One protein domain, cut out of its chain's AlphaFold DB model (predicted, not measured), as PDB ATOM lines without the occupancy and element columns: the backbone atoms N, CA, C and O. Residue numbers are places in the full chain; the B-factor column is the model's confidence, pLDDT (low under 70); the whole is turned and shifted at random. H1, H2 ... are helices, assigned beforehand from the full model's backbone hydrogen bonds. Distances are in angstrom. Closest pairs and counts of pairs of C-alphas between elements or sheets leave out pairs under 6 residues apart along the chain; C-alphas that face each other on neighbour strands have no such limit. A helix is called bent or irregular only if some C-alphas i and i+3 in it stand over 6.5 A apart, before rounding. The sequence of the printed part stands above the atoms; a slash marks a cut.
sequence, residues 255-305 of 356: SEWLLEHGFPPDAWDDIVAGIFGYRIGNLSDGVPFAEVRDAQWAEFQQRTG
ATOM      1  N   SER A 255      23.771  -9.941  39.020       91.94
ATOM      2  CA  SER A 255      24.369  -8.723  38.467       91.94
ATOM      3  C   SER A 255      24.233  -7.517  39.397       91.94
ATOM      4  O   SER A 255      25.189  -6.754  39.550       91.94
ATOM      5  N   GLU A 256      23.085  -7.374  40.063       93.44
ATOM      6  CA  GLU A 256      22.837  -6.324  41.052       93.44
ATOM      7  C   GLU A 256      23.738  -6.510  42.277       93.44
ATOM      8  O   GLU A 256      24.482  -5.594  42.632       93.44
ATOM      9  N   TRP A 257      23.784  -7.723  42.843       94.88
ATOM     10  CA  TRP A 257      24.664  -8.016  43.976       94.88
ATOM     11  C   TRP A 257      26.133  -7.730  43.647       94.88
ATOM     12  O   TRP A 257      26.846  -7.103  44.434       94.88
ATOM     13  N   LEU A 258      26.600  -8.166  42.471       95.56
ATOM     14  CA  LEU A 258      27.975  -7.938  42.027       95.56
ATOM     15  C   LEU A 258      28.287  -6.445  41.926       95.56
ATOM     16  O   LEU A 258      29.322  -6.015  42.440       95.56
ATOM     17  N   LEU A 259      27.389  -5.664  41.324       95.19
ATOM     18  CA  LEU A 259      27.547  -4.220  41.187       95.19
ATOM     19  C   LEU A 259      27.670  -3.534  42.554       95.19
ATOM     20  O   LEU A 259      28.584  -2.733  42.760       95.19
ATOM     21  N   GLU A 260      26.796  -3.878  43.501       96.12
ATOM     22  CA  GLU A 260      26.806  -3.316  44.858       96.12
ATOM     23  C   GLU A 260      28.076  -3.664  45.648       96.12
ATOM     24  O   GLU A 260      28.512  -2.894  46.507       96.12
ATOM     25  N   HIS A 261      28.709  -4.793  45.324       96.50
ATOM     26  CA  HIS A 261      29.909  -5.294  45.997       96.50
ATOM     27  C   HIS A 261      31.208  -5.020  45.217       96.50
ATOM     28  O   HIS A 261      32.274  -5.512  45.589       96.50
ATOM     29  N   GLY A 262      31.150  -4.192  44.166       96.50
ATOM     30  CA  GLY A 262      32.325  -3.721  43.427       96.50
ATOM     31  C   GLY A 262      32.903  -4.718  42.419       96.50
ATOM     32  O   GLY A 262      34.066  -4.588  42.029       96.50
ATOM     33  N   PHE A 263      32.113  -5.701  41.990       96.50
ATOM     34  CA  PHE A 263      32.444  -6.625  40.906       96.50
ATOM     35  C   PHE A 263      31.773  -6.195  39.587       96.50
ATOM     36  O   PHE A 263      30.766  -5.486  39.612       96.50
ATOM     37  N   PRO A 264      32.297  -6.611  38.417       95.50
ATOM     38  CA  PRO A 264      31.599  -6.413  37.149       95.50
ATOM     39  C   PRO A 264      30.241  -7.141  37.164       95.50
ATOM     40  O   PRO A 264      30.212  -8.322  37.524       95.50
ATOM     41  N   PRO A 265      29.127  -6.478  36.797       92.88
ATOM     42  CA  PRO A 265      27.784  -7.064  36.873       92.88
ATOM     43  C   PRO A 265      27.582  -8.255  35.922       92.88
ATOM     44  O   PRO A 265      26.733  -9.102  36.170       92.88
ATOM     45  N   ASP A 266      28.388  -8.336  34.868       93.69
ATOM     46  CA  ASP A 266      28.416  -9.371  33.832       93.69
ATOM     47  C   ASP A 266      29.422 -10.500  34.122       93.69
ATOM     48  O   ASP A 266      29.518 -11.460  33.361       93.69
ATOM     49  N   ALA A 267      30.156 -10.443  35.242       92.94
ATOM     50  CA  ALA A 267      31.236 -11.395  35.520       92.94
ATOM     51  C   ALA A 267      30.770 -12.860  35.567       92.94
ATOM     52  O   ALA A 267      31.542 -13.760  35.233       92.94
ATOM     53  N   TRP A 268      29.533 -13.112  36.007       91.06
ATOM     54  CA  TRP A 268      28.956 -14.455  35.979       91.06
ATOM     55  C   TRP A 268      28.474 -14.844  34.577       91.06
ATOM     56  O   TRP A 268      28.744 -15.961  34.135       91.06
ATOM     57  N   ASP A 269      27.842 -13.921  33.853       88.44
ATOM     58  CA  ASP A 269      27.351 -14.156  32.492       88.44
ATOM     59  C   ASP A 269      28.497 -14.502  31.536       88.44
ATOM     60  O   ASP A 269      28.371 -15.426  30.732       88.44
ATOM     61  N   ASP A 270      29.653 -13.852  31.686       88.62
ATOM     62  CA  ASP A 270      30.872 -14.160  30.935       88.62
ATOM     63  C   ASP A 270      31.371 -15.593  31.190       88.62
ATOM     64  O   ASP A 270      31.768 -16.305  30.259       88.62
ATOM     65  N   ILE A 271      31.326 -16.048  32.449       87.19
ATOM     66  CA  ILE A 271      31.694 -17.422  32.821       87.19
ATOM     67  C   ILE A 271      30.703 -18.403  32.192       87.19
ATOM     68  O   ILE A 271      31.116 -19.367  31.544       87.19
ATOM     69  N   VAL A 272      29.399 -18.147  32.328       85.06
ATOM     70  CA  VAL A 272      28.338 -18.995  31.769       85.06
ATOM     71  C   VAL A 272      28.445 -19.074  30.245       85.06
ATOM     72  O   VAL A 272      28.409 -20.176  29.688       85.06
ATOM     73  N   ALA A 273      28.659 -17.948  29.563       84.75
ATOM     74  CA  ALA A 273      28.888 -17.890  28.122       84.75
ATOM     75  C   ALA A 273      30.126 -18.703  27.708       84.75
ATOM     76  O   ALA A 273      30.086 -19.428  26.711       84.75
ATOM     77  N   GLY A 274      31.198 -18.657  28.506       83.38
ATOM     78  CA  GLY A 274      32.386 -19.492  28.327       83.38
ATOM     79  C   GLY A 274      32.089 -20.992  28.423       83.38
ATOM     80  O   GLY A 274      32.528 -21.762  27.564       83.38
ATOM     81  N   ILE A 275      31.289 -21.413  29.409       81.75
ATOM     82  CA  ILE A 275      30.867 -22.816  29.572       81.75
ATOM     83  C   ILE A 275      30.016 -23.264  28.372       81.75
ATOM     84  O   ILE A 275      30.247 -24.339  27.810       81.75
ATOM     85  N   PHE A 276      29.046 -22.446  27.947       78.50
ATOM     86  CA  PHE A 276      28.213 -22.742  26.776       78.50
ATOM     87  C   PHE A 276      29.041 -22.833  25.489       78.50
ATOM     88  O   PHE A 276      28.887 -23.795  24.731       78.50
ATOM     89  N   GLY A 277      29.952 -21.882  25.263       75.06
ATOM     90  CA  GLY A 277      30.858 -21.881  24.113       75.06
ATOM     91  C   GLY A 277      31.758 -23.119  24.073       75.06
ATOM     92  O   GLY A 277      31.894 -23.749  23.021       75.06
ATOM     93  N   TYR A 278      32.295 -23.533  25.225       67.56
ATOM     94  CA  TYR A 278      33.080 -24.763  25.355       67.56
ATOM     95  C   TYR A 278      32.259 -26.015  25.008       67.56
ATOM     96  O   TYR A 278      32.739 -26.891  24.288       67.56
ATOM     97  N   ARG A 279      30.994 -26.087  25.444       66.56
ATOM     98  CA  ARG A 279      30.111 -27.237  25.180       66.56
ATOM     99  C   ARG A 279      29.722 -27.376  23.707       66.56
ATOM    100  O   ARG A 279      29.671 -28.496  23.205       66.56
ATOM    101  N   ILE A 280      29.454 -26.268  23.011       62.31
ATOM    102  CA  ILE A 280      29.165 -26.295  21.565       62.31
ATOM    103  C   ILE A 280      30.396 -26.789  20.785       62.31
ATOM    104  O   ILE A 280      30.246 -27.510  19.799       62.31
ATOM    105  N   GLY A 281      31.606 -26.456  21.251       61.31
ATOM    106  CA  GLY A 281      32.863 -26.930  20.666       61.31
ATOM    107  C   GLY A 281      33.204 -28.397  20.965       61.31
ATOM    108  O   GLY A 281      33.795 -29.053  20.111       61.31
ATOM    109  N   ASN A 282      32.810 -28.923  22.134       58.22
ATOM    110  CA  ASN A 282      33.221 -30.240  22.648       58.22
ATOM    111  C   ASN A 282      32.023 -31.113  23.070       58.22
ATOM    112  O   ASN A 282      31.868 -31.486  24.232       58.22
ATOM    113  N   LEU A 283      31.173 -31.495  22.111       57.12
ATOM    114  CA  LEU A 283      30.005 -32.370  22.340       57.12
ATOM    115  C   LEU A 283      30.347 -33.795  22.842       57.12
ATOM    116  O   LEU A 283      29.442 -34.593  23.083       57.12
ATOM    117  N   SER A 284      31.628 -34.138  22.987       56.50
ATOM    118  CA  SER A 284      32.129 -35.496  23.235       56.50
ATOM    119  C   SER A 284      32.565 -35.803  24.674       56.50
ATOM    120  O   SER A 284      32.774 -36.976  24.975       56.50
ATOM    121  N   ASP A 285      32.668 -34.819  25.575       60.66
ATOM    122  CA  ASP A 285      33.371 -35.020  26.861       60.66
ATOM    123  C   ASP A 285      32.524 -35.650  27.981       60.66
ATOM    124  O   ASP A 285      33.028 -35.917  29.068       60.66
ATOM    125  N   GLY A 286      31.250 -35.963  27.728       64.81
ATOM    126  CA  GLY A 286      30.421 -36.816  28.595       64.81
ATOM    127  C   GLY A 286      30.067 -36.261  29.984       64.81
ATOM    128  O   GLY A 286      29.162 -36.803  30.615       64.81
ATOM    129  N   VAL A 287      30.712 -35.190  30.455       67.88
ATOM    130  CA  VAL A 287      30.377 -34.519  31.718       67.88
ATOM    131  C   VAL A 287      29.073 -33.726  31.547       67.88
ATOM    132  O   VAL A 287      28.958 -32.923  30.611       67.88
ATOM    133  N   PRO A 288      28.066 -33.917  32.420       76.00
ATOM    134  CA  PRO A 288      26.840 -33.133  32.381       76.00
ATOM    135  C   PRO A 288      27.116 -31.639  32.584       76.00
ATOM    136  O   PRO A 288      27.821 -31.238  33.504       76.00
ATOM    137  N   PHE A 289      26.497 -30.789  31.763       76.12
ATOM    138  CA  PHE A 289      26.632 -29.328  31.861       76.12
ATOM    139  C   PHE A 289      26.296 -28.771  33.247       76.12
ATOM    140  O   PHE A 289      26.946 -27.830  33.688       76.12
ATOM    141  N   ALA A 290      25.321 -29.372  33.934       76.44
ATOM    142  CA  ALA A 290      24.973 -28.998  35.299       76.44
ATOM    143  C   ALA A 290      26.177 -29.132  36.245       76.44
ATOM    144  O   ALA A 290      26.470 -28.193  36.968       76.44
ATOM    145  N   GLU A 291      26.942 -30.224  36.165       81.38
ATOM    146  CA  GLU A 291      28.105 -30.440  37.036       81.38
ATOM    147  C   GLU A 291      29.212 -29.408  36.786       81.38
ATOM    148  O   GLU A 291      29.789 -28.875  37.731       81.38
ATOM    149  N   VAL A 292      29.481 -29.081  35.517       84.62
ATOM    150  CA  VAL A 292      30.470 -28.046  35.160       84.62
ATOM    151  C   VAL A 292      30.021 -26.677  35.663       84.62
ATOM    152  O   VAL A 292      30.813 -25.943  36.254       84.62
ATOM    153  N   ARG A 293      28.748 -26.334  35.448       84.62
ATOM    154  CA  ARG A 293      28.167 -25.067  35.897       84.62
ATOM    155  C   ARG A 293      28.203 -24.947  37.418       84.62
ATOM    156  O   ARG A 293      28.599 -23.902  37.918       84.62
ATOM    157  N   ASP A 294      27.840 -26.001  38.140       85.56
ATOM    158  CA  ASP A 294      27.803 -26.003  39.601       85.56
ATOM    159  C   ASP A 294      29.223 -25.888  40.194       85.56
ATOM    160  O   ASP A 294      29.434 -25.150  41.156       85.56
ATOM    161  N   ALA A 295      30.223 -26.535  39.582       88.12
ATOM    162  CA  ALA A 295      31.625 -26.377  39.972       88.12
ATOM    163  C   ALA A 295      32.134 -24.943  39.740       88.12
ATOM    164  O   ALA A 295      32.765 -24.358  40.623       88.12
ATOM    165  N   GLN A 296      31.825 -24.351  38.582       91.38
ATOM    166  CA  GLN A 296      32.184 -22.962  38.279       91.38
ATOM    167  C   GLN A 296      31.467 -21.965  39.195       91.38
ATOM    168  O   GLN A 296      32.079 -20.993  39.637       91.38
ATOM    169  N   TRP A 297      30.205 -22.226  39.543       91.50
ATOM    170  CA  TRP A 297      29.476 -21.430  40.527       91.50
ATOM    171  C   TRP A 297      30.156 -21.485  41.901       91.50
ATOM    172  O   TRP A 297      30.393 -20.444  42.505       91.50
ATOM    173  N   ALA A 298      30.563 -22.669  42.369       92.31
ATOM    174  CA  ALA A 298      31.248 -22.811  43.654       92.31
ATOM    175  C   ALA A 298      32.588 -22.048  43.706       92.31
ATOM    176  O   ALA A 298      32.892 -21.389  44.703       92.31
ATOM    177  N   GLU A 299      33.387 -22.097  42.636       93.94
ATOM    178  CA  GLU A 299      34.618 -21.302  42.522       93.94
ATOM    179  C   GLU A 299      34.324 -19.796  42.495       93.94
ATOM    180  O   GLU A 299      35.021 -19.007  43.140       93.94
ATOM    181  N   PHE A 300      33.275 -19.390  41.777       94.25
ATOM    182  CA  PHE A 300      32.833 -18.002  41.715       94.25
ATOM    183  C   PHE A 300      32.427 -17.484  43.100       94.25
ATOM    184  O   PHE A 300      32.920 -16.439  43.525       94.25
ATOM    185  N   GLN A 301      31.640 -18.256  43.852       95.25
ATOM    186  CA  GLN A 301      31.240 -17.927  45.221       95.25
ATOM    187  C   GLN A 301      32.421 -17.780  46.173       95.25
ATOM    188  O   GLN A 301      32.455 -16.838  46.961       95.25
ATOM    189  N   GLN A 302      33.420 -18.660  46.092       95.56
ATOM    190  CA  GLN A 302      34.622 -18.542  46.925       95.56
ATOM    191  C   GLN A 302      35.401 -17.251  46.646       95.56
ATOM    192  O   GLN A 302      36.019 -16.696  47.553       95.56
ATOM    193  N   ARG A 303      35.383 -16.774  45.396       95.69
ATOM    194  CA  ARG A 303      36.097 -15.563  44.976       95.69
ATOM    195  C   ARG A 303      35.360 -14.281  45.337       95.69
ATOM    196  O   ARG A 303      36.013 -13.309  45.705       95.69
ATOM    197  N   THR A 304      34.040 -14.256  45.178       96.19
ATOM    198  CA  THR A 304      33.240 -13.036  45.351       96.19
ATOM    199  C   THR A 304      32.610 -12.932  46.732       96.19
ATOM    200  O   THR A 304      32.358 -11.829  47.201       96.19
ATOM    201  N   GLY A 305      32.377 -14.062  47.402       96.44
ATOM    202  CA  GLY A 305      31.562 -14.133  48.611       96.44
ATOM    203  C   GLY A 305      30.058 -14.053  48.338       96.44
ATOM    204  O   GLY A 305      29.301 -13.893  49.295       96.44
TER     205      GLY A 305
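Overview. This is residues 255 to 305 of the 356 residues of an uncharacterized protein of Nocardia bhagyanarayanae (UniProt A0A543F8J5). Two long helices, H2 and H3, lie side by side as a helical hairpin, and a short helix, H1, sits beyond the open end of the hairpin, near the first residues of H2. At the other end the turn that joins H2 to H3 sticks out with residues 280 to 286, which stand free. The printed part has 51 residues, with three named helices in the order H1, H2, H3 and no named strand, and its class is all helix. The whole is loose, with a radius of gyration of the C-alphas of 12.5 A, and its outline is a rod that spans 39 by 17 by 12 A.

Arrangement. H3, residues 289 to 304, is the longest helix by residues. It touches H2, residues 267 to 281, with 6 pairs of C-alphas within 8 A. The closest C-alphas of the two are those of Ile 275 and Arg 293, 7.2 A apart. H2 and H3 form a hairpin: they run opposite ways at a shallow tilt of 27 degrees, and their centres are 12.0 A apart. H1, residues 255 to 260, is close to H2 but not clearly touching, with 2 pairs of C-alphas within 8 A. The closest C-alphas there are those of Ser 255 and Trp 268, 7.8 A apart. H1 and H2 run opposite ways at a shallow tilt of 31 degrees. H1 and H3 are only just apart, their closest C-alphas being 8.0 A from each other. In H1 and H3 every O i to N i+4 pair is within hydrogen-bond range, and in H2 10 of 11 are.

Along the chain. H3 runs 22.2 A from the C-alpha of Phe 289 at (26.632, -29.328, 31.861) to that of Thr 304 at (33.240, -13.036, 45.351). H2 measures 21.6 A from the C-alpha of Ala 267 to that of Gly 281, the latter at (32.863, -26.930, 20.666). H1 measures 8.7 A from first to last C-alpha and begins at C-alpha 255, at (24.369, -8.723, 38.467). No helix is bent or irregular.

Size, cuts and confidence. The two C-alphas farthest apart are those of Glu 260 and Ser 284, 39.1 A from each other. The first and last printed C-alphas, of Ser 255 and Gly 305, are 13.6 A apart. The printed part has no cut. Six residues link H1 to H2 and seven link H2 to H3, both short links that are not tight. The mean pLDDT of the printed part is 84.2, and residues 278 to 287 are under 70, where the model's confidence is low.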